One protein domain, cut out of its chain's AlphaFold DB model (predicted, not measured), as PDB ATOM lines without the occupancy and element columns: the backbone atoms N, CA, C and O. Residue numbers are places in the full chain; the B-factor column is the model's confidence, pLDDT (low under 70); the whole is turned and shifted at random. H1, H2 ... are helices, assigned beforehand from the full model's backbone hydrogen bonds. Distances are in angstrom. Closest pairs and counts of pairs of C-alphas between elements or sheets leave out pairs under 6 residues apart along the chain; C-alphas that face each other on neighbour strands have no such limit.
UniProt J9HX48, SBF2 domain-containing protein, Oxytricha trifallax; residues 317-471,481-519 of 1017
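Overview. This is residues 317 to 471 and 481 to 519 of the 1017 residues of the protein "SBF2 domain-containing protein" of Oxytricha trifallax (UniProt J9HX48). Two helix bundles meet through crossed helices: the longest helix, H9, forms an up-and-down bundle with H10 and H11, each running against the one before, and crosses H5 of a four-helix bundle of H1, H3, H4 and H5. H2 packs on H1 and H4, H7 packs on H4 and H5, and the short H6, which touches no helix, has its centre farthest from the mean of the C-alphas, at 25.3 A. The printed part has 194 residues with eleven named helices, H1 to H11 in chain order, and no named strand: all helix. It is compact, with a radius of gyration of the C-alphas of 18.1 A and spans of 52 by 51 by 34 A.

Along the chain. Find C-alpha 447 at (34.156, 31.936, 38.499); from there H9 runs 33.4 A to residue 469. Beyond the cut, H10 spans residues 481 to 502, 31.9 A, and H11 residues 507 to 519, ending at C-alpha 519, (34.932, 15.371, 38.932). Go back to C-alpha 317 at (41.665, 43.233, 0.432), where H1 begins, 31.0 A long to residue 338. Then come H2, residues 345 to 355; H3, 358 to 373, 22.4 A; H4, 382 to 402, 30.7 A; and H5, 405 to 417. Three helices of four residues follow: H6, 422 to 425, H7, 434 to 437, and H8, 442 to 445.

Arrangement. Look first at Ile 458 and Val 489, the closest C-alphas of H9 and H10, 6.0 A apart; these helices touch, opposite ways, at 38 degrees, only just a steep tilt. H10 and H11 form a hairpin at a shallow tilt of 17 degrees, closest at Gln 497 and Ile 510, 6.8 A between C-alphas. Residues 449 to 456 of H9 touch H5 about perpendicular, at 88 degrees, with C-alphas 405 and 453 closest, 5.8 A apart. H5 and H4, the two hubs, form a hairpin at a shallow tilt of 16 degrees; their closest C-alphas, 396 and 408, are 6.4 A apart. H3 touches H5 the same way at a shallow tilt of 24 degrees, with C-alphas 362 and 407 closest, 6.8 A apart. H8 touches no helix. Every O i to N i+4 pair is within hydrogen-bond range in H1, H2, H9, H10 and H11, against 11 of 12 in H3, 16 of 17 in H4 and 8 of 9 in H5; H6, H7 and H8 are too short for such a pair.

Size, cuts and confidence. The farthest C-alphas, Gly 426 and Gln 470, are 54.0 A apart. Residues 472 to 480 are not printed, and C-alphas 471 and 481 are 15.9 A apart across this cut. Of the links printed whole, none is long. Only residues 317 and 471 have pLDDT under 70.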
ATOM      1  N   PHE A 317      40.632  42.203   0.436       69.06
ATOM      2  CA  PHE A 317      41.665  43.233   0.432       69.06
ATOM      3  C   PHE A 317      41.399  44.267   1.528       69.06
ATOM      4  O   PHE A 317      42.320  44.642   2.240       69.06
ATOM      5  N   ASN A 318      40.143  44.662   1.748       79.81
ATOM      6  CA  ASN A 318      39.753  45.558   2.834       79.81
ATOM      7  C   ASN A 318      39.960  44.913   4.207       79.81
ATOM      8  O   ASN A 318      40.448  45.586   5.111       79.81
ATOM      9  N   GLN A 319      39.649  43.622   4.370       79.50
ATOM     10  CA  GLN A 319      39.902  42.908   5.623       79.50
ATOM     11  C   GLN A 319      41.406  42.761   5.894       79.50
ATOM     12  O   GLN A 319      41.860  43.046   7.000       79.50
ATOM     13  N   ASN A 320      42.200  42.398   4.883       80.94
ATOM     14  CA  ASN A 320      43.657  42.329   5.013       80.94
ATOM     15  C   ASN A 320      44.273  43.707   5.289       80.94
ATOM     16  O   ASN A 320      45.126  43.828   6.165       80.94
ATOM     17  N   ASN A 321      43.807  44.757   4.611       87.12
ATOM     18  CA  ASN A 321      44.243  46.127   4.870       87.12
ATOM     19  C   ASN A 321      43.880  46.570   6.284       87.12
ATOM     20  O   ASN A 321      44.702  47.188   6.952       87.12
ATOM     21  N   PHE A 322      42.683  46.226   6.768       93.12
ATOM     22  CA  PHE A 322      42.303  46.481   8.154       93.12
ATOM     23  C   PHE A 322      43.272  45.803   9.127       93.12
ATOM     24  O   PHE A 322      43.752  46.466  10.040       93.12
ATOM     25  N   LEU A 323      43.618  44.530   8.915       91.00
ATOM     26  CA  LEU A 323      44.542  43.807   9.794       91.00
ATOM     27  C   LEU A 323      45.960  44.375   9.774       91.00
ATOM     28  O   LEU A 323      46.561  44.526  10.835       91.00
ATOM     29  N   ILE A 324      46.472  44.742   8.599       87.50
ATOM     30  CA  ILE A 324      47.786  45.384   8.462       87.50
ATOM     31  C   ILE A 324      47.788  46.735   9.188       87.50
ATOM     32  O   ILE A 324      48.688  47.012   9.982       87.50
ATOM     33  N   ASN A 325      46.753  47.549   8.974       93.75
ATOM     34  CA  ASN A 325      46.621  48.858   9.611       93.75
ATOM     35  C   ASN A 325      46.448  48.736  11.132       93.75
ATOM     36  O   ASN A 325      47.046  49.509  11.884       93.75
ATOM     37  N   ALA A 326      45.670  47.754  11.593       95.00
ATOM     38  CA  ALA A 326      45.490  47.461  13.008       95.00
ATOM     39  C   ALA A 326      46.811  47.012  13.638       95.00
ATOM     40  O   ALA A 326      47.180  47.526  14.689       95.00
ATOM     41  N   GLN A 327      47.568  46.129  12.982       96.44
ATOM     42  CA  GLN A 327      48.874  45.689  13.466       96.44
ATOM     43  C   GLN A 327      49.863  46.843  13.601       96.44
ATOM     44  O   GLN A 327      50.449  46.996  14.667       96.44
ATOM     45  N   GLN A 328      50.008  47.681  12.574       95.62
ATOM     46  CA  GLN A 328      50.903  48.843  12.625       95.62
ATOM     47  C   GLN A 328      50.488  49.844  13.709       95.62
ATOM     48  O   GLN A 328      51.331  50.384  14.424       95.62
ATOM     49  N   SER A 329      49.183  50.079  13.858       97.19
ATOM     50  CA  SER A 329      48.658  51.014  14.855       97.19
ATOM     51  C   SER A 329      48.839  50.485  16.277       97.19
ATOM     52  O   SER A 329      49.272  51.228  17.155       97.19
ATOM     53  N   ILE A 330      48.550  49.202  16.512       98.19
ATOM     54  CA  ILE A 330      48.729  48.555  17.815       98.19
ATOM     55  C   ILE A 330      50.212  48.492  18.186       98.19
ATOM     56  O   ILE A 330      50.555  48.827  19.314       98.19
ATOM     57  N   ASP A 331      51.089  48.121  17.250       97.88
ATOM     58  CA  ASP A 331      52.538  48.075  17.479       97.88
ATOM     59  C   ASP A 331      53.081  49.453  17.870       97.88
ATOM     60  O   ASP A 331      53.731  49.604  18.905       97.88
ATOM     61  N   ARG A 332      52.691  50.500  17.129       98.00
ATOM     62  CA  ARG A 332      53.028  51.885  17.473       98.00
ATOM     63  C   ARG A 332      52.569  52.257  18.884       98.00
ATOM     64  O   ARG A 332      53.334  52.870  19.622       98.00
ATOM     65  N   LEU A 333      51.334  51.924  19.263       98.19
ATOM     66  CA  LEU A 333      50.806  52.245  20.592       98.19
ATOM     67  C   LEU A 333      51.528  51.475  21.702       98.19
ATOM     68  O   LEU A 333      51.825  52.061  22.740       98.19
ATOM     69  N   ILE A 334      51.850  50.197  21.477       98.12
ATOM     70  CA  ILE A 334      52.649  49.401  22.413       98.12
ATOM     71  C   ILE A 334      54.025  50.036  22.590       98.12
ATOM     72  O   ILE A 334      54.436  50.199  23.730       98.12
ATOM     73  N   LEU A 335      54.706  50.432  21.511       97.56
ATOM     74  CA  LEU A 335      56.026  51.067  21.584       97.56
ATOM     75  C   LEU A 335      55.984  52.400  22.337       97.56
ATOM     76  O   LEU A 335      56.790  52.606  23.238       97.56
ATOM     77  N   LEU A 336      54.993  53.256  22.056       97.62
ATOM     78  CA  LEU A 336      54.792  54.500  22.811       97.62
ATOM     79  C   LEU A 336      54.608  54.219  24.309       97.62
ATOM     80  O   LEU A 336      55.277  54.832  25.141       97.62
ATOM     81  N   CYS A 337      53.747  53.261  24.659       97.94
ATOM     82  CA  CYS A 337      53.571  52.844  26.046       97.94
ATOM     83  C   CYS A 337      54.856  52.252  26.632       97.94
ATOM     84  O   CYS A 337      55.188  52.543  27.774       97.94
ATOM     85  N   TRP A 338      55.598  51.443  25.877       97.50
ATOM     86  CA  TRP A 338      56.830  50.802  26.337       97.50
ATOM     87  C   TRP A 338      57.916  51.831  26.664       97.50
ATOM     88  O   TRP A 338      58.590  51.716  27.690       97.50
ATOM     89  N   ASP A 339      58.000  52.891  25.862       96.44
ATOM     90  CA  ASP A 339      58.904  54.029  26.051       96.44
ATOM     91  C   ASP A 339      58.456  54.985  27.173       96.44
ATOM     92  O   ASP A 339      59.152  55.948  27.493       96.44
ATOM     93  N   GLY A 340      57.310  54.721  27.811       96.50
ATOM     94  CA  GLY A 340      56.792  55.522  28.920       96.50
ATOM     95  C   GLY A 340      56.037  56.769  28.471       96.50
ATOM     96  O   GLY A 340      55.838  57.691  29.262       96.50
ATOM     97  N   ILE A 341      55.599  56.822  27.212       97.19
ATOM     98  CA  ILE A 341      54.778  57.913  26.693       97.19
ATOM     99  C   ILE A 341      53.318  57.633  27.053       97.19
ATOM    100  O   ILE A 341      52.728  56.631  26.650       97.19
ATOM    101  N   ARG A 342      52.711  58.552  27.807       97.00
ATOM    102  CA  ARG A 342      51.297  58.464  28.179       97.00
ATOM    103  C   ARG A 342      50.412  58.666  26.946       97.00
ATOM    104  O   ARG A 342      50.498  59.699  26.286       97.00
ATOM    105  N   LEU A 343      49.529  57.706  26.673       96.25
ATOM    106  CA  LEU A 343      48.578  57.793  25.564       96.25
ATOM    107  C   LEU A 343      47.535  58.890  25.790       96.25
ATOM    108  O   LEU A 343      47.024  59.063  26.902       96.25
ATOM    109  N   ARG A 344      47.181  59.596  24.712       97.50
ATOM    110  CA  ARG A 344      46.066  60.553  24.705       97.50
ATOM    111  C   ARG A 344      44.740  59.794  24.665       97.50
ATOM    112  O   ARG A 344      44.684  58.659  24.199       97.50
ATOM    113  N   GLU A 345      43.654  60.433  25.093       97.44
ATOM    114  CA  GLU A 345      42.319  59.811  25.056       97.44
ATOM    115  C   GLU A 345      41.876  59.434  23.634       97.44
ATOM    116  O   GLU A 345      41.226  58.413  23.434       97.44
ATOM    117  N   GLU A 346      42.286  60.203  22.625       97.69
ATOM    118  CA  GLU A 346      42.065  59.868  21.213       97.69
ATOM    119  C   GLU A 346      42.720  58.534  20.833       97.69
ATOM    120  O   GLU A 346      42.079  57.682  20.219       97.69
ATOM    121  N   ASP A 347      43.970  58.323  21.259       97.62
ATOM    122  CA  ASP A 347      44.737  57.110  20.973       97.62
ATOM    123  C   ASP A 347      44.114  55.893  21.689       97.62
ATOM    124  O   ASP A 347      43.985  54.818  21.102       97.62
ATOM    125  N   LYS A 348      43.641  56.077  22.931       98.00
ATOM    126  CA  LYS A 348      42.916  55.040  23.690       98.00
ATOM    127  C   LYS A 348      41.579  54.682  23.048       98.00
ATOM    128  O   LYS A 348      41.237  53.505  22.965       98.00
ATOM    129  N   ASN A 349      40.826  55.673  22.574       97.56
ATOM    130  CA  ASN A 349      39.549  55.447  21.896       97.56
ATOM    131  C   ASN A 349      39.741  54.754  20.543       97.56
ATOM    132  O   ASN A 349      38.989  53.833  20.218       97.56
ATOM    133  N   ALA A 350      40.777  55.133  19.788       97.19
ATOM    134  CA  ALA A 350      41.161  54.442  18.561       97.19
ATOM    135  C   ALA A 350      41.549  52.983  18.846       97.19
ATOM    136  O   ALA A 350      41.053  52.070  18.184       97.19
ATOM    137  N   PHE A 351      42.362  52.747  19.881       98.25
ATOM    138  CA  PHE A 351      42.729  51.402  20.322       98.25
ATOM    139  C   PHE A 351      41.511  50.562  20.711       98.25
ATOM    140  O   PHE A 351      41.342  49.457  20.199       98.25
ATOM    141  N   ARG A 352      40.611  51.112  21.537       98.00
ATOM    142  CA  ARG A 352      39.354  50.457  21.927       98.00
ATOM    143  C   ARG A 352      38.511  50.085  20.704       98.00
ATOM    144  O   ARG A 352      38.011  48.969  20.626       98.00
ATOM    145  N   SER A 353      38.402  50.977  19.715       96.69
ATOM    146  CA  SER A 353      37.671  50.691  18.474       96.69
ATOM    147  C   SER A 353      38.286  49.540  17.672       96.69
ATOM    148  O   SER A 353      37.541  48.755  17.092       96.69
ATOM    149  N   MET A 354      39.618  49.419  17.631       97.69
ATOM    150  CA  MET A 354      40.297  48.319  16.934       97.69
ATOM    151  C   MET A 354      40.118  46.983  17.666       97.69
ATOM    152  O   MET A 354      39.787  45.976  17.043       97.69
ATOM    153  N   ILE A 355      40.291  46.984  18.989       97.50
ATOM    154  CA  ILE A 355      40.263  45.795  19.858       97.50
ATOM    155  C   ILE A 355      38.881  45.129  19.942       97.50
ATOM    156  O   ILE A 355      38.791  43.964  20.319       97.50
ATOM    157  N   ARG A 356      37.807  45.788  19.493       96.44
ATOM    158  CA  ARG A 356      36.496  45.138  19.291       96.44
ATOM    159  C   ARG A 356      36.537  43.977  18.295       96.44
ATOM    160  O   ARG A 356      35.675  43.105  18.333       96.44
ATOM    161  N   HIS A 357      37.529  43.945  17.407       95.62
ATOM    162  CA  HIS A 357      37.747  42.827  16.497       95.62
ATOM    163  C   HIS A 357      38.657  41.778  17.145       95.62
ATOM    164  O   HIS A 357      39.799  42.078  17.486       95.62
ATOM    165  N   ASN A 358      38.200  40.523  17.227       94.50
ATOM    166  CA  ASN A 358      38.966  39.409  17.813       94.50
ATOM    167  C   ASN A 358      40.392  39.296  17.220       94.50
ATOM    168  O   ASN A 358      41.380  39.183  17.943       94.50
ATOM    169  N   GLN A 359      40.536  39.461  15.901       94.88
ATOM    170  CA  GLN A 359      41.849  39.423  15.245       94.88
ATOM    171  C   GLN A 359      42.813  40.511  15.762       94.88
ATOM    172  O   GLN A 359      44.003  40.246  15.920       94.88
ATOM    173  N   ALA A 360      42.317  41.710  16.083       96.69
ATOM    174  CA  ALA A 360      43.128  42.782  16.660       96.69
ATOM    175  C   ALA A 360      43.553  42.471  18.108       96.69
ATOM    176  O   ALA A 360      44.672  42.801  18.505       96.69
ATOM    177  N   GLN A 361      42.706  41.775  18.875       97.19
ATOM    178  CA  GLN A 361      43.040  41.284  20.218       97.19
ATOM    179  C   GLN A 361      44.211  40.294  20.169       97.19
ATOM    180  O   GLN A 361      45.182  40.430  20.915       97.19
ATOM    181  N   LEU A 362      44.168  39.340  19.234       95.94
ATOM    182  CA  LEU A 362      45.256  38.384  19.014       95.94
ATOM    183  C   LEU A 362      46.550  39.070  18.561       95.94
ATOM    184  O   LEU A 362      47.629  38.714  19.035       95.94
ATOM    185  N   ILE A 363      46.458  40.071  17.678       97.12
ATOM    186  CA  ILE A 363      47.606  40.888  17.259       97.12
ATOM    187  C   ILE A 363      48.264  41.561  18.471       97.12
ATOM    188  O   ILE A 363      49.479  41.458  18.630       97.12
ATOM    189  N   PHE A 364      47.477  42.184  19.353       98.31
ATOM    190  CA  PHE A 364      47.982  42.817  20.574       98.31
ATOM    191  C   PHE A 364      48.728  41.828  21.483       98.31
ATOM    192  O   PHE A 364      49.869  42.089  21.873       98.31
ATOM    193  N   ILE A 365      48.138  40.657  21.755       98.06
ATOM    194  CA  ILE A 365      48.786  39.597  22.545       98.06
ATOM    195  C   ILE A 365      50.088  39.127  21.897       98.06
ATOM    196  O   ILE A 365      51.102  38.976  22.581       98.06
ATOM    197  N   ASN A 366      50.077  38.899  20.583       97.19
ATOM    198  CA  ASN A 366      51.246  38.420  19.855       97.19
ATOM    199  C   ASN A 366      52.392  39.430  19.909       97.19
ATOM    200  O   ASN A 366      53.529  39.028  20.154       97.19
ATOM    201  N   LEU A 367      52.104  40.721  19.734       97.44
ATOM    202  CA  LEU A 367      53.103  41.786  19.815       97.44
ATOM    203  C   LEU A 367      53.722  41.874  21.215       97.44
ATOM    204  O   LEU A 367      54.945  41.861  21.333       97.44
ATOM    205  N   LEU A 368      52.921  41.835  22.286       97.50
ATOM    206  CA  LEU A 368      53.462  41.772  23.651       97.50
ATOM    207  C   LEU A 368      54.288  40.498  23.886       97.50
ATOM    208  O   LEU A 368      55.380  40.549  24.451       97.50
ATOM    209  N   ASN A 369      53.825  39.345  23.406       97.06
ATOM    210  CA  ASN A 369      54.558  38.088  23.543       97.06
ATOM    211  C   ASN A 369      55.910  38.107  22.797       97.06
ATOM    212  O   ASN A 369      56.843  37.429  23.226       97.06
ATOM    213  N   GLN A 370      56.080  38.914  21.740       95.81
ATOM    214  CA  GLN A 370      57.389  39.101  21.101       95.81
ATOM    215  C   GLN A 370      58.416  39.738  22.045       95.81
ATOM    216  O   GLN A 370      59.576  39.323  22.023       95.81
ATOM    217  N   PHE A 371      58.020  40.686  22.905       95.50
ATOM    218  CA  PHE A 371      58.915  41.233  23.937       95.50
ATOM    219  C   PHE A 371      59.346  40.141  24.916       95.50
ATOM    220  O   PHE A 371      60.535  40.005  25.207       95.50
ATOM    221  N   ARG A 372      58.403  39.288  25.340       95.75
ATOM    222  CA  ARG A 372      58.696  38.136  26.201       95.75
ATOM    223  C   ARG A 372      59.683  37.166  25.549       95.75
ATOM    224  O   ARG A 372      60.661  36.795  26.186       95.75
ATOM    225  N   ILE A 373      59.461  36.779  24.290       93.06
ATOM    226  CA  ILE A 373      60.337  35.846  23.554       93.06
ATOM    227  C   ILE A 373      61.741  36.435  23.348       93.06
ATOM    228  O   ILE A 373      62.731  35.709  23.411       93.06
ATOM    229  N   LYS A 374      61.850  37.755  23.155       92.62
ATOM    230  CA  LYS A 374      63.132  38.476  23.069       92.62
ATOM    231  C   LYS A 374      63.821  38.660  24.435       92.62
ATOM    232  O   LYS A 374      64.839  39.343  24.501       92.62
ATOM    233  N   ASN A 375      63.296  38.060  25.509       91.62
ATOM    234  CA  ASN A 375      63.746  38.217  26.896       91.62
ATOM    235  C   ASN A 375      63.723  39.673  27.404       91.62
ATOM    236  O   ASN A 375      64.477  40.047  28.305       91.62
ATOM    237  N   VAL A 376      62.847  40.510  26.843       95.31
ATOM    238  CA  VAL A 376      62.638  41.898  27.271       95.31
ATOM    239  C   VAL A 376      61.483  41.923  28.270       95.31
ATOM    240  O   VAL A 376      60.332  42.158  27.914       95.31
ATOM    241  N   HIS A 377      61.788  41.613  29.532       95.94
ATOM    242  CA  HIS A 377      60.786  41.519  30.606       95.94
ATOM    243  C   HIS A 377      60.671  42.792  31.454       95.94
ATOM    244  O   HIS A 377      59.632  43.034  32.067       95.94
ATOM    245  N   SER A 378      61.744  43.584  31.518       96.56
ATOM    246  CA  SER A 378      61.805  44.805  32.319       96.56
ATOM    247  C   SER A 378      61.425  46.032  31.496       96.56
ATOM    248  O   SER A 378      62.043  46.290  30.461       96.56
ATOM    249  N   MET A 379      60.472  46.814  31.986       96.44
ATOM    250  CA  MET A 379      60.140  48.128  31.435       96.44
ATOM    251  C   MET A 379      61.060  49.209  32.018       96.44
ATOM    252  O   MET A 379      61.562  49.074  33.135       96.44
ATOM    253  N   THR A 380      61.302  50.273  31.252       93.75
ATOM    254  CA  THR A 380      62.287  51.320  31.582       93.75
ATOM    255  C   THR A 380      61.773  52.352  32.585       93.75
ATOM    256  O   THR A 380      62.575  52.981  33.275       93.75
ATOM    257  N   SER A 381      60.453  52.528  32.696       96.25
ATOM    258  CA  SER A 381      59.841  53.535  33.566       96.25
ATOM    259  C   SER A 381      58.547  53.047  34.228       96.25
ATOM    260  O   SER A 381      57.875  52.149  33.715       96.25
ATOM    261  N   ASP A 382      58.169  53.673  35.350       96.38
ATOM    262  CA  ASP A 382      56.869  53.431  35.998       96.38
ATOM    263  C   ASP A 382      55.706  53.863  35.087       96.38
ATOM    264  O   ASP A 382      54.678  53.196  35.010       96.38
ATOM    265  N   GLN A 383      55.891  54.931  34.302       97.75
ATOM    266  CA  GLN A 383      54.890  55.349  33.322       97.75
ATOM    267  C   GLN A 383      54.673  54.276  32.245       97.75
ATOM    268  O   GLN A 383      53.536  54.079  31.819       97.75
ATOM    269  N   SER A 384      55.723  53.541  31.857       97.69
ATOM    270  CA  SER A 384      55.614  52.473  30.862       97.69
ATOM    271  C   SER A 384      54.701  51.345  31.333       97.69
ATOM    272  O   SER A 384      53.777  50.945  30.621       97.69
ATOM    273  N   ILE A 385      54.914  50.861  32.562       97.88
ATOM    274  CA  ILE A 385      54.103  49.774  33.123       97.88
ATOM    275  C   ILE A 385      52.661  50.220  33.372       97.88
ATOM    276  O   ILE A 385      51.734  49.463  33.085       97.88
ATOM    277  N   MET A 386      52.455  51.474  33.788       97.94
ATOM    278  CA  MET A 386      51.119  52.056  33.935       97.94
ATOM    279  C   MET A 386      50.392  52.141  32.584       97.94
ATOM    280  O   MET A 386      49.247  51.702  32.479       97.94
ATOM    281  N   SER A 387      51.048  52.624  31.528       97.75
ATOM    282  CA  SER A 387      50.441  52.752  30.196       97.75
ATOM    283  C   SER A 387      50.150  51.403  29.529       97.75
ATOM    284  O   SER A 387      49.091  51.238  28.925       97.75
ATOM    285  N   ILE A 388      51.020  50.400  29.692       98.31
ATOM    286  CA  ILE A 388      50.726  49.035  29.228       98.31
ATOM    287  C   ILE A 388      49.577  48.412  30.034       98.31
ATOM    288  O   ILE A 388      48.709  47.768  29.446       98.31
ATOM    289  N   SER A 389      49.517  48.636  31.354       98.25
ATOM    290  CA  SER A 389      48.404  48.146  32.181       98.25
ATOM    291  C   SER A 389      47.059  48.729  31.743       98.25
ATOM    292  O   SER A 389      46.058  48.017  31.719       98.25
ATOM    293  N   GLU A 390      47.043  49.991  31.309       98.12
ATOM    294  CA  GLU A 390      45.849  50.655  30.794       98.12
ATOM    295  C   GLU A 390      45.377  50.039  29.469       98.12
ATOM    296  O   GLU A 390      44.186  49.764  29.314       98.12
ATOM    297  N   LEU A 391      46.297  49.732  28.545       98.44
ATOM    298  CA  LEU A 391      45.958  49.007  27.314       98.44
ATOM    299  C   LEU A 391      45.410  47.604  27.604       98.44
ATOM    300  O   LEU A 391      44.413  47.206  27.004       98.44
ATOM    301  N   ILE A 392      46.014  46.869  28.547       98.38
ATOM    302  CA  ILE A 392      45.511  45.551  28.956       98.38
ATOM    303  C   ILE A 392      44.109  45.669  29.561       98.38
ATOM    304  O   ILE A 392      43.249  44.873  29.201       98.38
ATOM    305  N   ARG A 393      43.840  46.665  30.415       98.38
ATOM    306  CA  ARG A 393      42.492  46.900  30.963       98.38
ATOM    307  C   ARG A 393      41.461  47.127  29.853       98.38
ATOM    308  O   ARG A 393      40.425  46.481  29.877       98.38
ATOM    309  N   ILE A 394      41.773  47.940  28.836       98.31
ATOM    310  CA  ILE A 394      40.876  48.145  27.678       98.31
ATOM    311  C   ILE A 394      40.599  46.824  26.946       98.31
ATOM    312  O   ILE A 394      39.465  46.561  26.552       98.31
ATOM    313  N   VAL A 395      41.621  45.985  26.763       98.31
ATOM    314  CA  VAL A 395      41.466  44.664  26.136       98.31
ATOM    315  C   VAL A 395      40.598  43.742  26.990       98.31
ATOM    316  O   VAL A 395      39.704  43.095  26.455       98.31
ATOM    317  N   LEU A 396      40.810  43.709  28.307       98.06
ATOM    318  CA  LEU A 396      40.015  42.898  29.230       98.06
ATOM    319  C   LEU A 396      38.548  43.354  29.301       98.06
ATOM    320  O   LEU A 396      37.668  42.496  29.346       98.06
ATOM    321  N   ASP A 397      38.276  44.661  29.244       97.69
ATOM    322  CA  ASP A 397      36.916  45.213  29.173       97.69
ATOM    323  C   ASP A 397      36.177  44.724  27.914       97.69
ATOM    324  O   ASP A 397      35.030  44.282  27.986       97.69
ATOM    325  N   GLU A 398      36.832  44.765  26.747       96.88
ATOM    326  CA  GLU A 398      36.230  44.317  25.482       96.88
ATOM    327  C   GLU A 398      36.100  42.785  25.409       96.88
ATOM    328  O   GLU A 398      35.106  42.269  24.895       96.88
ATOM    329  N   ILE A 399      37.052  42.035  25.977       95.38
ATOM    330  CA  ILE A 399      36.964  40.571  26.087       95.38
ATOM    331  C   ILE A 399      35.794  40.153  26.968       95.38
ATOM    332  O   ILE A 399      35.107  39.193  26.630       95.38
ATOM    333  N   MET A 400      35.548  40.852  28.078       95.31
ATOM    334  CA  MET A 400      34.440  40.547  28.985       95.31
ATOM    335  C   MET A 400      33.088  40.608  28.250       95.31
ATOM    336  O   MET A 400      32.221  39.771  28.495       95.31
ATOM    337  N   ASN A 401      32.944  41.505  27.265       92.69
ATOM    338  CA  ASN A 401      31.749  41.595  26.417       92.69
ATOM    339  C   ASN A 401      31.598  40.411  25.442       92.69
ATOM    340  O   ASN A 401      30.477  40.014  25.127       92.69
ATOM    341  N   VAL A 402      32.709  39.854  24.946       91.31
ATOM    342  CA  VAL A 402      32.726  38.770  23.938       91.31
ATOM    343  C   VAL A 402      32.904  37.386  24.571       91.31
ATOM    344  O   VAL A 402      32.659  36.368  23.928       91.31
ATOM    345  N   SER A 403      33.276  37.324  25.853       91.62
ATOM    346  CA  SER A 403      33.575  36.082  26.564       91.62
ATOM    347  C   SER A 403      34.762  35.292  25.970       91.62
ATOM    348  O   SER A 403      34.785  34.061  26.028       91.62
ATOM    349  N   ASP A 404      35.768  35.987  25.416       92.56
ATOM    350  CA  ASP A 404      36.979  35.364  24.851       92.56
ATOM    351  C   ASP A 404      38.008  35.001  25.938       92.56
ATOM    352  O   ASP A 404      38.935  35.742  26.275       92.56
ATOM    353  N   THR A 405      37.849  33.807  26.492       95.44
ATOM    354  CA  THR A 405      38.733  33.276  27.530       95.44
ATOM    355  C   THR A 405      40.198  33.153  27.080       95.44
ATOM    356  O   THR A 405      41.099  33.333  27.902       95.44
ATOM    357  N   TYR A 406      40.472  32.890  25.797       95.19
ATOM    358  CA  TYR A 406      41.833  32.644  25.313       95.19
ATOM    359  C   TYR A 406      42.704  33.896  25.425       95.19
ATOM    360  O   TYR A 406      43.829  33.843  25.935       95.19
ATOM    361  N   VAL A 407      42.193  35.040  24.969       96.25
ATOM    362  CA  VAL A 407      42.936  36.305  25.022       96.25
ATOM    363  C   VAL A 407      43.146  36.737  26.478       96.25
ATOM    364  O   VAL A 407      44.255  37.131  26.844       96.25
ATOM    365  N   ALA A 408      42.136  36.573  27.340       97.44
ATOM    366  CA  ALA A 408      42.239  36.906  28.761       97.44
ATOM    367  C   ALA A 408      43.288  36.057  29.504       97.44
ATOM    368  O   ALA A 408      44.083  36.607  30.265       97.44
ATOM    369  N   VAL A 409      43.366  34.745  29.241       96.50
ATOM    370  CA  VAL A 409      44.424  33.881  29.805       96.50
ATOM    371  C   VAL A 409      45.815  34.323  29.336       96.50
ATOM    372  O   VAL A 409      46.767  34.309  30.113       96.50
ATOM    373  N   ASN A 410      45.964  34.780  28.091       96.19
ATOM    374  CA  ASN A 410      47.250  35.313  27.637       96.19
ATOM    375  C   ASN A 410      47.600  36.653  28.303       96.19
ATOM    376  O   ASN A 410      48.762  36.853  28.658       96.19
ATOM    377  N   CYS A 411      46.628  37.545  28.534       97.69
ATOM    378  CA  CYS A 411      46.839  38.752  29.344       97.69
ATOM    379  C   CYS A 411      47.329  38.397  30.756       97.69
ATOM    380  O   CYS A 411      48.296  38.996  31.229       97.69
ATOM    381  N   LEU A 412      46.712  37.391  31.390       96.38
ATOM    382  CA  LEU A 412      47.103  36.871  32.702       96.38
ATOM    383  C   LEU A 412      48.582  36.443  32.706       96.38
ATOM    384  O   LEU A 412      49.380  36.976  33.475       96.38
ATOM    385  N   LEU A 413      48.981  35.572  31.773       94.50
ATOM    386  CA  LEU A 413      50.356  35.065  31.661       94.50
ATOM    387  C   LEU A 413      51.391  36.161  31.353       94.50
ATOM    388  O   LEU A 413      52.521  36.129  31.843       94.50
ATOM    389  N   LEU A 414      51.041  37.132  30.508       96.94
ATOM    390  CA  LEU A 414      51.932  38.249  30.189       96.94
ATOM    391  C   LEU A 414      52.094  39.187  31.395       96.94
ATOM    392  O   LEU A 414      53.197  39.671  31.653       96.94
ATOM    393  N   SER A 415      51.030  39.390  32.173       97.19
ATOM    394  CA  SER A 415      51.040  40.267  33.349       97.19
ATOM    395  C   SER A 415      51.927  39.771  34.497       97.19
ATOM    396  O   SER A 415      52.506  40.588  35.214       97.19
ATOM    397  N   SER A 416      52.099  38.453  34.643       95.69
ATOM    398  CA  SER A 416      53.030  37.867  35.616       95.69
ATOM    399  C   SER A 416      54.486  37.879  35.134       95.69
ATOM    400  O   SER A 416      55.409  37.712  35.931       95.69
ATOM    401  N   THR A 417      54.716  38.137  33.842       96.50
ATOM    402  CA  THR A 417      56.060  38.150  33.248       96.50
ATOM    403  C   THR A 417      56.694  39.544  33.234       96.50
ATOM    404  O   THR A 417      57.897  39.678  33.471       96.50
ATOM    405  N   PHE A 418      55.918  40.585  32.926       97.94
ATOM    406  CA  PHE A 418      56.439  41.946  32.783       97.94
ATOM    407  C   PHE A 418      56.506  42.694  34.115       97.94
ATOM    408  O   PHE A 418      55.581  42.632  34.926       97.94
ATOM    409  N   TYR A 419      57.599  43.430  34.330       97.69
ATOM    410  CA  TYR A 419      57.816  44.189  35.562       97.69
ATOM    411  C   TYR A 419      58.601  45.483  35.338       97.69
ATOM    412  O   TYR A 419      59.353  45.631  34.377       97.69
ATOM    413  N   PHE A 420      58.474  46.404  36.287       96.88
ATOM    414  CA  PHE A 420      59.326  47.577  36.439       96.88
ATOM    415  C   PHE A 420      60.195  47.392  37.690       96.88
ATOM    416  O   PHE A 420      59.711  46.916  38.720       96.88
ATOM    417  N   ASN A 421      61.489  47.724  37.609       94.69
ATOM    418  CA  ASN A 421      62.389  47.685  38.765       94.69
ATOM    419  C   ASN A 421      62.770  49.113  39.206       94.69
ATOM    420  O   ASN A 421      63.670  49.705  38.597       94.69
ATOM    421  N   PRO A 422      62.169  49.642  40.291       88.38
ATOM    422  CA  PRO A 422      62.467  50.974  40.821       88.38
ATOM    423  C   PRO A 422      63.926  51.160  41.258       88.38
ATOM    424  O   PRO A 422      64.417  52.288  41.283       88.38
ATOM    425  N   ALA A 423      64.654  50.082  41.576       84.44
ATOM    426  CA  ALA A 423      66.056  50.179  41.990       84.44
ATOM    427  C   ALA A 423      66.980  50.711  40.889       84.44
ATOM    428  O   ALA A 423      68.016  51.297  41.196       84.44
ATOM    429  N   SER A 424      66.582  50.591  39.618       77.81
ATOM    430  CA  SER A 424      67.285  51.248  38.507       77.81
ATOM    431  C   SER A 424      67.311  52.781  38.634       77.81
ATOM    432  O   SER A 424      68.173  53.426  38.045       77.81
ATOM    433  N   GLN A 425      66.418  53.353  39.449       76.69
ATOM    434  CA  GLN A 425      66.298  54.786  39.733       76.69
ATOM    435  C   GLN A 425      66.638  55.135  41.199       76.69
ATOM    436  O   GLN A 425      66.295  56.212  41.675       76.69
ATOM    437  N   GLY A 426      67.305  54.231  41.934       80.94
ATOM    438  CA  GLY A 426      67.700  54.451  43.333       80.94
ATOM    439  C   GLY A 426      66.639  54.101  44.388       80.94
ATOM    440  O   GLY A 426      66.820  54.434  45.557       80.94
ATOM    441  N   GLY A 427      65.541  53.432  44.004       78.75
ATOM    442  CA  GLY A 427      64.510  52.932  44.926       78.75
ATOM    443  C   GLY A 427      64.849  51.594  45.607       78.75
ATOM    444  O   GLY A 427      65.870  50.968  45.325       78.75
ATOM    445  N   GLN A 428      63.967  51.121  46.499       78.50
ATOM    446  CA  GLN A 428      64.069  49.769  47.064       78.50
ATOM    447  C   GLN A 428      63.914  48.699  45.966       78.50
ATOM    448  O   GLN A 428      63.186  48.881  44.992       78.50
ATOM    449  N   ASN A 429      64.615  47.573  46.125       80.81
ATOM    450  CA  ASN A 429      64.784  46.521  45.115       80.81
ATOM    451  C   ASN A 429      63.568  45.576  45.013       80.81
ATOM    452  O   ASN A 429      63.709  44.354  45.012       80.81
ATOM    453  N   THR A 430      62.363  46.140  44.970       91.00
ATOM    454  CA  THR A 430      61.103  45.404  44.821       91.00
ATOM    455  C   THR A 430      60.589  45.571  43.397       91.00
ATOM    456  O   THR A 430      60.234  46.674  42.988       91.00
ATOM    457  N   LYS A 431      60.559  44.479  42.626       95.94
ATOM    458  CA  LYS A 431      59.952  44.469  41.289       95.94
ATOM    459  C   LYS A 431      58.452  44.730  41.425       95.94
ATOM    460  O   LYS A 431      57.795  43.999  42.156       95.94
ATOM    461  N   LYS A 432      57.946  45.732  40.708       96.25
ATOM    462  CA  LYS A 432      56.514  46.008  40.559       96.25
ATOM    463  C   LYS A 432      56.040  45.297  39.300       96.25
ATOM    464  O   LYS A 432      56.462  45.665  38.200       96.25
ATOM    465  N   PHE A 433      55.256  44.240  39.451       97.62
ATOM    466  CA  PHE A 433      54.786  43.446  38.317       97.62
ATOM    467  C   PHE A 433      53.508  44.021  37.710       97.62
ATOM    468  O   PHE A 433      52.732  44.710  38.368       97.62
ATOM    469  N   LEU A 434      53.273  43.719  36.433       97.75
ATOM    470  CA  LEU A 434      52.123  44.236  35.696       97.75
ATOM    471  C   LEU A 434      50.790  43.697  36.243       97.75
ATOM    472  O   LEU A 434      49.798  44.423  36.224       97.75
ATOM    473  N   TYR A 435      50.774  42.470  36.784       97.50
ATOM    474  CA  TYR A 435      49.580  41.884  37.408       97.50
ATOM    475  C   TYR A 435      49.052  42.727  38.581       97.50
ATOM    476  O   TYR A 435      47.840  42.831  38.751       97.50
ATOM    477  N   GLU A 436      49.928  43.392  39.346       97.56
ATOM    478  CA  GLU A 436      49.539  44.239  40.487       97.56
ATOM    479  C   GLU A 436      48.667  45.427  40.048       97.56
ATOM    480  O   GLU A 436      47.854  45.932  40.817       97.56
ATOM    481  N   LEU A 437      48.817  45.870  38.794       97.94
ATOM    482  CA  LEU A 437      48.067  46.990  38.219       97.94
ATOM    483  C   LEU A 437      46.746  46.570  37.569       97.94
ATOM    484  O   LEU A 437      45.972  47.438  37.168       97.94
ATOM    485  N   ILE A 438      46.488  45.271  37.425       98.00
ATOM    486  CA  ILE A 438      45.265  44.743  36.803       98.00
ATOM    487  C   ILE A 438      44.534  43.730  37.694       98.00
ATOM    488  O   ILE A 438      43.537  43.153  37.262       98.00
ATOM    489  N   SER A 439      45.007  43.500  38.923       97.31
ATOM    490  CA  SER A 439      44.463  42.492  39.841       97.31
ATOM    491  C   SER A 439      43.034  42.778  40.308       97.31
ATOM    492  O   SER A 439      42.328  41.873  40.736       97.31
ATOM    493  N   ASP A 440      42.600  44.033  40.216       97.12
ATOM    494  CA  ASP A 440      41.260  44.530  40.547       97.12
ATOM    495  C   ASP A 440      40.253  44.419  39.386       97.12
ATOM    496  O   ASP A 440      39.089  44.790  39.548       97.12
ATOM    497  N   HIS A 441      40.663  43.934  38.207       98.19
ATOM    498  CA  HIS A 441      39.760  43.821  37.062       98.19
ATOM    499  C   HIS A 441      38.642  42.791  37.315       98.19
ATOM    500  O   HIS A 441      38.882  41.692  37.819       98.19
ATOM    501  N   LYS A 442      37.405  43.124  36.916       97.69
ATOM    502  CA  LYS A 442      36.193  42.341  37.232       97.69
ATOM    503  C   LYS A 442      36.218  40.909  36.699       97.69
ATOM    504  O   LYS A 442      35.783  40.009  37.406       97.69
ATOM    505  N   ILE A 443      36.784  40.702  35.506       97.19
ATOM    506  CA  ILE A 443      36.887  39.377  34.865       97.19
ATOM    507  C   ILE A 443      37.568  38.326  35.758       97.19
ATOM    508  O   ILE A 443      37.222  37.151  35.704       97.19
ATOM    509  N   TRP A 444      38.489  38.738  36.639       97.19
ATOM    510  CA  TRP A 444      39.176  37.823  37.550       97.19
ATOM    511  C   TRP A 444      38.286  37.354  38.695       97.19
ATOM    512  O   TRP A 444      38.554  36.311  39.273       97.19
ATOM    513  N   GLN A 445      37.221  38.084  39.019       96.38
ATOM    514  CA  GLN A 445      36.270  37.702  40.063       96.38
ATOM    515  C   GLN A 445      35.167  36.767  39.534       96.38
ATOM    516  O   GLN A 445      34.387  36.225  40.318       96.38
ATOM    517  N   GLU A 446      35.095  36.546  38.217       97.19
ATOM    518  CA  GLU A 446      34.108  35.669  37.592       97.19
ATOM    519  C   GLU A 446      34.557  34.203  37.641       97.19
ATOM    520  O   GLU A 446      35.526  33.796  37.001       97.19
ATOM    521  N   ILE A 447      33.824  33.366  38.374       96.75
ATOM    522  CA  ILE A 447      34.156  31.936  38.499       96.75
ATOM    523  C   ILE A 447      33.992  31.198  37.167       96.75
ATOM    524  O   ILE A 447      34.804  30.330  36.838       96.75
ATOM    525  N   ASP A 448      33.017  31.612  36.358       96.25
ATOM    526  CA  ASP A 448      32.781  31.064  35.020       96.25
ATOM    527  C   ASP A 448      33.943  31.359  34.057       96.25
ATOM    528  O   ASP A 448      34.199  30.591  33.125       96.25
ATOM    529  N   PHE A 449      34.679  32.459  34.263       97.12
ATOM    530  CA  PHE A 449      35.908  32.717  33.516       97.12
ATOM    531  C   PHE A 449      36.973  31.668  33.856       97.12
ATOM    532  O   PHE A 449      37.499  31.026  32.944       97.12
ATOM    533  N   TRP A 450      37.249  31.437  35.143       97.81
ATOM    534  CA  TRP A 450      38.270  30.479  35.579       97.81
ATOM    535  C   TRP A 450      37.948  29.038  35.173       97.81
ATOM    536  O   TRP A 450      38.842  28.312  34.743       97.81
ATOM    537  N   GLU A 451      36.681  28.627  35.240       97.06
ATOM    538  CA  GLU A 451      36.257  27.301  34.776       97.06
ATOM    539  C   GLU A 451      36.529  27.102  33.279       97.06
ATOM    540  O   GLU A 451      37.114  26.089  32.874       97.06
ATOM    541  N   ARG A 452      36.170  28.096  32.453       96.56
ATOM    542  CA  ARG A 452      36.463  28.078  31.015       96.56
ATOM    543  C   ARG A 452      37.965  28.107  30.751       96.56
ATOM    544  O   ARG A 452      38.424  27.367  29.887       96.56
ATOM    545  N   ALA A 453      38.722  28.918  31.490       96.62
ATOM    546  CA  ALA A 453      40.168  29.062  31.321       96.62
ATOM    547  C   ALA A 453      40.897  27.741  31.570       96.62
ATOM    548  O   ALA A 453      41.700  27.312  30.742       96.62
ATOM    549  N   ILE A 454      40.565  27.060  32.668       97.06
ATOM    550  CA  ILE A 454      41.150  25.762  33.007       97.06
ATOM    551  C   ILE A 454      40.775  24.715  31.951       97.06
ATOM    552  O   ILE A 454      41.652  24.026  31.433       97.06
ATOM    553  N   THR A 455      39.495  24.628  31.583       95.50
ATOM    554  CA  THR A 455      39.010  23.635  30.608       95.50
ATOM    555  C   THR A 455      39.653  23.829  29.234       95.50
ATOM    556  O   THR A 455      40.133  22.872  28.628       95.50
ATOM    557  N   GLN A 456      39.717  25.073  28.749       95.06
ATOM    558  CA  GLN A 456      40.346  25.390  27.467       95.06
ATOM    559  C   GLN A 456      41.845  25.090  27.472       95.06
ATOM    560  O   GLN A 456      42.356  24.564  26.485       95.06
ATOM    561  N   GLN A 457      42.550  25.392  28.565       95.50
ATOM    562  CA  GLN A 457      43.984  25.136  28.648       95.50
ATOM    563  C   GLN A 457      44.296  23.632  28.728       95.50
ATOM    564  O   GLN A 457      45.224  23.182  28.061       95.50
ATOM    565  N   ILE A 458      43.483  22.843  29.446       95.38
ATOM    566  CA  ILE A 458      43.570  21.371  29.430       95.38
ATOM    567  C   ILE A 458      43.376  20.848  28.002       95.38
ATOM    568  O   ILE A 458      44.201  20.078  27.513       95.38
ATOM    569  N   GLN A 459      42.325  21.292  27.303       93.94
ATOM    570  CA  GLN A 459      42.050  20.835  25.939       93.94
ATOM    571  C   GLN A 459      43.176  21.207  24.967       93.94
ATOM    572  O   GLN A 459      43.559  20.399  24.122       93.94
ATOM    573  N   LYS A 460      43.718  22.423  25.091       93.94
ATOM    574  CA  LYS A 460      44.822  22.909  24.260       93.94
ATOM    575  C   LYS A 460      46.069  22.039  24.420       93.94
ATOM    576  O   LYS A 460      46.626  21.607  23.413       93.94
ATOM    577  N   ASP A 461      46.475  21.753  25.654       93.94
ATOM    578  CA  ASP A 461      47.674  20.954  25.925       93.94
ATOM    579  C   ASP A 461      47.475  19.489  25.503       93.94
ATOM    580  O   ASP A 461      48.369  18.888  24.905       93.94
ATOM    581  N   LEU A 462      46.280  18.923  25.710       93.00
ATOM    582  CA  LEU A 462      45.943  17.582  25.222       93.00
ATOM    583  C   LEU A 462      46.017  17.484  23.694       93.00
ATOM    584  O   LEU A 462      46.608  16.535  23.179       93.00
ATOM    585  N   ASN A 463      45.463  18.463  22.972       92.25
ATOM    586  CA  ASN A 463      45.527  18.507  21.511       92.25
ATOM    587  C   ASN A 463      46.978  18.632  21.025       92.25
ATOM    588  O   ASN A 463      47.385  17.905  20.124       92.25
ATOM    589  N   GLN A 464      47.787  19.479  21.668       90.38
ATOM    590  CA  GLN A 464      49.200  19.639  21.318       90.38
ATOM    591  C   GLN A 464      49.994  18.336  21.514       90.38
ATOM    592  O   GLN A 464      50.862  18.002  20.708       90.38
ATOM    593  N   HIS A 465      49.689  17.563  22.560       86.50
ATOM    594  CA  HIS A 465      50.275  16.236  22.746       86.50
ATOM    595  C   HIS A 465      49.807  15.227  21.692       86.50
ATOM    596  O   HIS A 465      50.616  14.422  21.233       86.50
ATOM    597  N   GLN A 466      48.538  15.275  21.282       86.19
ATOM    598  CA  GLN A 466      48.029  14.423  20.205       86.19
ATOM    599  C   GLN A 466      48.704  14.742  18.866       86.19
ATOM    600  O   GLN A 466      49.165  13.822  18.199       86.19
ATOM    601  N   GLU A 467      48.833  16.021  18.505       85.75
ATOM    602  CA  GLU A 467      49.511  16.460  17.277       85.75
ATOM    603  C   GLU A 467      50.990  16.046  17.257       85.75
ATOM    604  O   GLU A 467      51.486  15.551  16.246       85.75
ATOM    605  N   ASN A 468      51.692  16.169  18.389       84.62
ATOM    606  CA  ASN A 468      53.088  15.737  18.498       84.62
ATOM    607  C   ASN A 468      53.252  14.211  18.395       84.62
ATOM    608  O   ASN A 468      54.271  13.739  17.888       84.62
ATOM    609  N   ASN A 469      52.260  13.440  18.851       79.50
ATOM    610  CA  ASN A 469      52.304  11.979  18.818       79.50
ATOM    611  C   ASN A 469      51.795  11.375  17.506       79.50
ATOM    612  O   ASN A 469      52.196  10.265  17.179       79.50
ATOM    613  N   GLN A 470      50.985  12.086  16.716       71.88
ATOM    614  CA  GLN A 470      50.533  11.606  15.400       71.88
ATOM    615  C   GLN A 470      51.689  11.329  14.418       71.88
ATOM    616  O   GLN A 470      51.512  10.579  13.466       71.88
ATOM    617  N   GLY A 471      52.889  11.873  14.659       66.44
ATOM    618  CA  GLY A 471      54.093  11.560  13.876       66.44
ATOM    619  C   GLY A 471      54.787  10.237  14.242       66.44
ATOM    620  O   GLY A 471      55.697   9.810  13.531       66.44
ATOM    621  N   LYS A 481      47.917   7.037  28.061       87.31
ATOM    622  CA  LYS A 481      46.972   8.106  27.712       87.31
ATOM    623  C   LYS A 481      46.278   8.676  28.952       87.31
ATOM    624  O   LYS A 481      46.153   9.893  29.091       87.31
ATOM    625  N   SER A 482      45.839   7.804  29.862       89.38
ATOM    626  CA  SER A 482      45.222   8.194  31.137       89.38
ATOM    627  C   SER A 482      46.217   8.905  32.059       89.38
ATOM    628  O   SER A 482      45.902   9.947  32.633       89.38
ATOM    629  N   GLN A 483      47.445   8.392  32.164       91.25
ATOM    630  CA  GLN A 483      48.511   9.024  32.936       91.25
ATOM    631  C   GLN A 483      48.822  10.425  32.399       91.25
ATOM    632  O   GLN A 483      48.811  11.379  33.172       91.25
ATOM    633  N   ARG A 484      49.009  10.574  31.083       90.56
ATOM    634  CA  ARG A 484      49.268  11.871  30.451       90.56
ATOM    635  C   ARG A 484      48.127  12.850  30.684       90.56
ATOM    636  O   ARG A 484      48.370  14.012  30.991       90.56
ATOM    637  N   PHE A 485      46.885  12.391  30.553       93.69
ATOM    638  CA  PHE A 485      45.725  13.222  30.847       93.69
ATOM    639  C   PHE A 485      45.775  13.756  32.285       93.69
ATOM    640  O   PHE A 485      45.660  14.962  32.494       93.69
ATOM    641  N   ASN A 486      46.037  12.886  33.263       93.12
ATOM    642  CA  ASN A 486      46.160  13.285  34.665       93.12
ATOM    643  C   ASN A 486      47.332  14.249  34.904       93.12
ATOM    644  O   ASN A 486      47.190  15.191  35.679       93.12
ATOM    645  N   GLU A 487      48.468  14.047  34.232       94.25
ATOM    646  CA  GLU A 487      49.630  14.939  34.306       94.25
ATOM    647  C   GLU A 487      49.310  16.339  33.763       94.25
ATOM    648  O   GLU A 487      49.601  17.332  34.432       94.25
ATOM    649  N   VAL A 488      48.648  16.428  32.601       94.62
ATOM    650  CA  VAL A 488      48.212  17.703  32.005       94.62
ATOM    651  C   VAL A 488      47.215  18.409  32.921       94.62
ATOM    652  O   VAL A 488      47.404  19.577  33.262       94.62
ATOM    653  N   VAL A 489      46.179  17.701  33.380       94.81
ATOM    654  CA  VAL A 489      45.166  18.260  34.289       94.81
ATOM    655  C   VAL A 489      45.815  18.763  35.578       94.81
ATOM    656  O   VAL A 489      45.546  19.888  36.004       94.81
ATOM    657  N   PHE A 490      46.716  17.983  36.177       95.75
ATOM    658  CA  PHE A 490      47.425  18.371  37.394       95.75
ATOM    659  C   PHE A 490      48.308  19.609  37.191       95.75
ATOM    660  O   PHE A 490      48.285  20.517  38.029       95.75
ATOM    661  N   ALA A 491      49.058  19.678  36.088       95.44
ATOM    662  CA  ALA A 491      49.925  20.810  35.776       95.44
ATOM    663  C   ALA A 491      49.124  22.108  35.580       95.44
ATOM    664  O   ALA A 491      49.459  23.136  36.176       95.44
ATOM    665  N   ILE A 492      48.029  22.054  34.812       95.00
ATOM    666  CA  ILE A 492      47.174  23.220  34.557       95.00
ATOM    667  C   ILE A 492      46.454  23.680  35.822       95.00
ATOM    668  O   ILE A 492      46.469  24.876  36.124       95.00
ATOM    669  N   LEU A 493      45.877  22.755  36.596       95.81
ATOM    670  CA  LEU A 493      45.220  23.093  37.862       95.81
ATOM    671  C   LEU A 493      46.204  23.720  38.850       95.81
ATOM    672  O   LEU A 493      45.874  24.731  39.462       95.81
ATOM    673  N   SER A 494      47.418  23.173  38.970       95.25
ATOM    674  CA  SER A 494      48.445  23.708  39.873       95.25
ATOM    675  C   SER A 494      48.881  25.120  39.476       95.25
ATOM    676  O   SER A 494      48.999  25.996  40.333       95.25
ATOM    677  N   SER A 495      49.081  25.355  38.176       94.50
ATOM    678  CA  SER A 495      49.478  26.661  37.639       94.50
ATOM    679  C   SER A 495      48.384  27.716  37.845       94.50
ATOM    680  O   SER A 495      48.619  28.748  38.475       94.50
ATOM    681  N   LEU A 496      47.151  27.433  37.409       94.12
ATOM    682  CA  LEU A 496      46.045  28.390  37.510       94.12
ATOM    683  C   LEU A 496      45.541  28.568  38.947       94.12
ATOM    684  O   LEU A 496      45.038  29.637  39.277       94.12
ATOM    685  N   GLN A 497      45.727  27.585  39.835       96.38
ATOM    686  CA  GLN A 497      45.516  27.763  41.274       96.38
ATOM    687  C   GLN A 497      46.430  28.838  41.858       96.38
ATOM    688  O   GLN A 497      45.967  29.655  42.657       96.38
ATOM    689  N   GLN A 498      47.705  28.852  41.470       94.62
ATOM    690  CA  GLN A 498      48.632  29.875  41.935       94.62
ATOM    691  C   GLN A 498      48.236  31.258  41.408       94.62
ATOM    692  O   GLN A 498      48.233  32.215  42.177       94.62
ATOM    693  N   GLU A 499      47.831  31.353  40.140       95.06
ATOM    694  CA  GLU A 499      47.335  32.609  39.568       95.06
ATOM    695  C   GLU A 499      46.053  33.085  40.269       95.06
ATOM    696  O   GLU A 499      45.981  34.228  40.706       95.06
ATOM    697  N   MET A 500      45.070  32.210  40.505       97.19
ATOM    698  CA  MET A 500      43.859  32.563  41.260       97.19
ATOM    699  C   MET A 500      44.180  33.134  42.652       97.19
ATOM    700  O   MET A 500      43.542  34.091  43.090       97.19
ATOM    701  N   LEU A 501      45.185  32.587  43.345       96.19
ATOM    702  CA  LEU A 501      45.643  33.124  44.632       96.19
ATOM    703  C   LEU A 501      46.291  34.507  44.486       96.19
ATOM    704  O   LEU A 501      46.013  35.385  45.300       96.19
ATOM    705  N   THR A 502      47.115  34.712  43.455       94.56
ATOM    706  CA  THR A 502      47.731  36.012  43.132       94.56
ATOM    707  C   THR A 502      46.675  37.092  42.875       94.56
ATOM    708  O   THR A 502      46.840  38.235  43.291       94.56
ATOM    709  N   TYR A 503      45.551  36.718  42.262       95.06
ATOM    710  CA  TYR A 503      44.412  37.596  41.976       95.06
ATOM    711  C   TYR A 503      43.368  37.653  43.111       95.06
ATOM    712  O   TYR A 503      42.229  38.078  42.906       95.06
ATOM    713  N   ASN A 504      43.763  37.275  44.332       95.56
ATOM    714  CA  ASN A 504      42.970  37.367  45.562       95.56
ATOM    715  C   ASN A 504      41.652  36.567  45.562       95.56
ATOM    716  O   ASN A 504      40.714  36.914  46.284       95.56
ATOM    717  N   ILE A 505      41.569  35.465  44.811       96.69
ATOM    718  CA  ILE A 505      40.417  34.561  44.881       96.69
ATOM    719  C   ILE A 505      40.470  33.748  46.177       96.69
ATOM    720  O   ILE A 505      41.510  33.219  46.582       96.69
ATOM    721  N   GLN A 506      39.327  33.646  46.857       97.06
ATOM    722  CA  GLN A 506      39.233  32.940  48.132       97.06
ATOM    723  C   GLN A 506      39.567  31.451  47.967       97.06
ATOM    724  O   GLN A 506      39.047  30.772  47.080       97.06
ATOM    725  N   LYS A 507      40.389  30.918  48.880       97.44
ATOM    726  CA  LYS A 507      40.859  29.518  48.861       97.44
ATOM    727  C   LYS A 507      39.723  28.494  48.773       97.44
ATOM    728  O   LYS A 507      39.884  27.478  48.102       97.44
ATOM    729  N   ASP A 508      38.585  28.760  49.409       97.19
ATOM    730  CA  ASP A 508      37.430  27.855  49.393       97.19
ATOM    731  C   ASP A 508      36.742  27.802  48.025       97.19
ATOM    732  O   ASP A 508      36.302  26.735  47.588       97.19
ATOM    733  N   ILE A 509      36.716  28.927  47.309       96.88
ATOM    734  CA  ILE A 509      36.188  29.000  45.946       96.88
ATOM    735  C   ILE A 509      37.110  28.233  44.998       96.88
ATOM    736  O   ILE A 509      36.637  27.381  44.249       96.88
ATOM    737  N   ILE A 510      38.426  28.450  45.103       97.44
ATOM    738  CA  ILE A 510      39.430  27.708  44.324       97.44
ATOM    739  C   ILE A 510      39.285  26.204  44.574       97.44
ATOM    740  O   ILE A 510      39.196  25.421  43.633       97.44
ATOM    741  N   LYS A 511      39.189  25.787  45.843       96.75
ATOM    742  CA  LYS A 511      38.994  24.381  46.218       96.75
ATOM    743  C   LYS A 511      37.711  23.804  45.616       96.75
ATOM    744  O   LYS A 511      37.709  22.664  45.156       96.75
ATOM    745  N   THR A 512      36.624  24.573  45.616       97.12
ATOM    746  CA  THR A 512      35.345  24.160  45.023       97.12
ATOM    747  C   THR A 512      35.464  23.996  43.508       97.12
ATOM    748  O   THR A 512      35.022  22.978  42.978       97.12
ATOM    749  N   LEU A 513      36.121  24.938  42.829       96.75
ATOM    750  CA  LEU A 513      36.348  24.902  41.386       96.75
ATOM    751  C   LEU A 513      37.244  23.727  40.971       96.75
ATOM    752  O   LEU A 513      36.874  22.964  40.085       96.75
ATOM    753  N   VAL A 514      38.373  23.521  41.655       96.00
ATOM    754  CA  VAL A 514      39.278  22.384  41.413       96.00
ATOM    755  C   VAL A 514      38.531  21.060  41.584       96.00
ATOM    756  O   VAL A 514      38.576  20.210  40.701       96.00
ATOM    757  N   ASN A 515      37.759  20.907  42.667       95.56
ATOM    758  CA  ASN A 515      36.954  19.703  42.884       95.56
ATOM    759  C   ASN A 515      35.887  19.499  41.799       95.56
ATOM    760  O   ASN A 515      35.605  18.358  41.438       95.56
ATOM    761  N   LYS A 516      35.275  20.580  41.296       96.06
ATOM    762  CA  LYS A 516      34.301  20.525  40.197       96.06
ATOM    763  C   LYS A 516      34.965  20.019  38.915       96.06
ATOM    764  O   LYS A 516      34.451  19.095  38.296       96.06
ATOM    765  N   ILE A 517      36.126  20.570  38.563       94.81
ATOM    766  CA  ILE A 517      36.858  20.196  37.349       94.81
ATOM    767  C   ILE A 517      37.356  18.758  37.448       94.81
ATOM    768  O   ILE A 517      37.058  17.984  36.550       94.81
ATOM    769  N   CYS A 518      37.984  18.362  38.561       92.75
ATOM    770  CA  CYS A 518      38.447  16.986  38.759       92.75
ATOM    771  C   CYS A 518      37.321  15.954  38.587       92.75
ATOM    772  O   CYS A 518      37.539  14.935  37.940       92.75
ATOM    773  N   LYS A 519      36.115  16.235  39.108       92.62
ATOM    774  CA  LYS A 519      34.932  15.371  38.932       92.62
ATOM    775  C   LYS A 519      34.452  15.313  37.481       92.62
ATOM    776  O   LYS A 519      34.070  14.247  37.009       92.62
TER     777      LYS A 519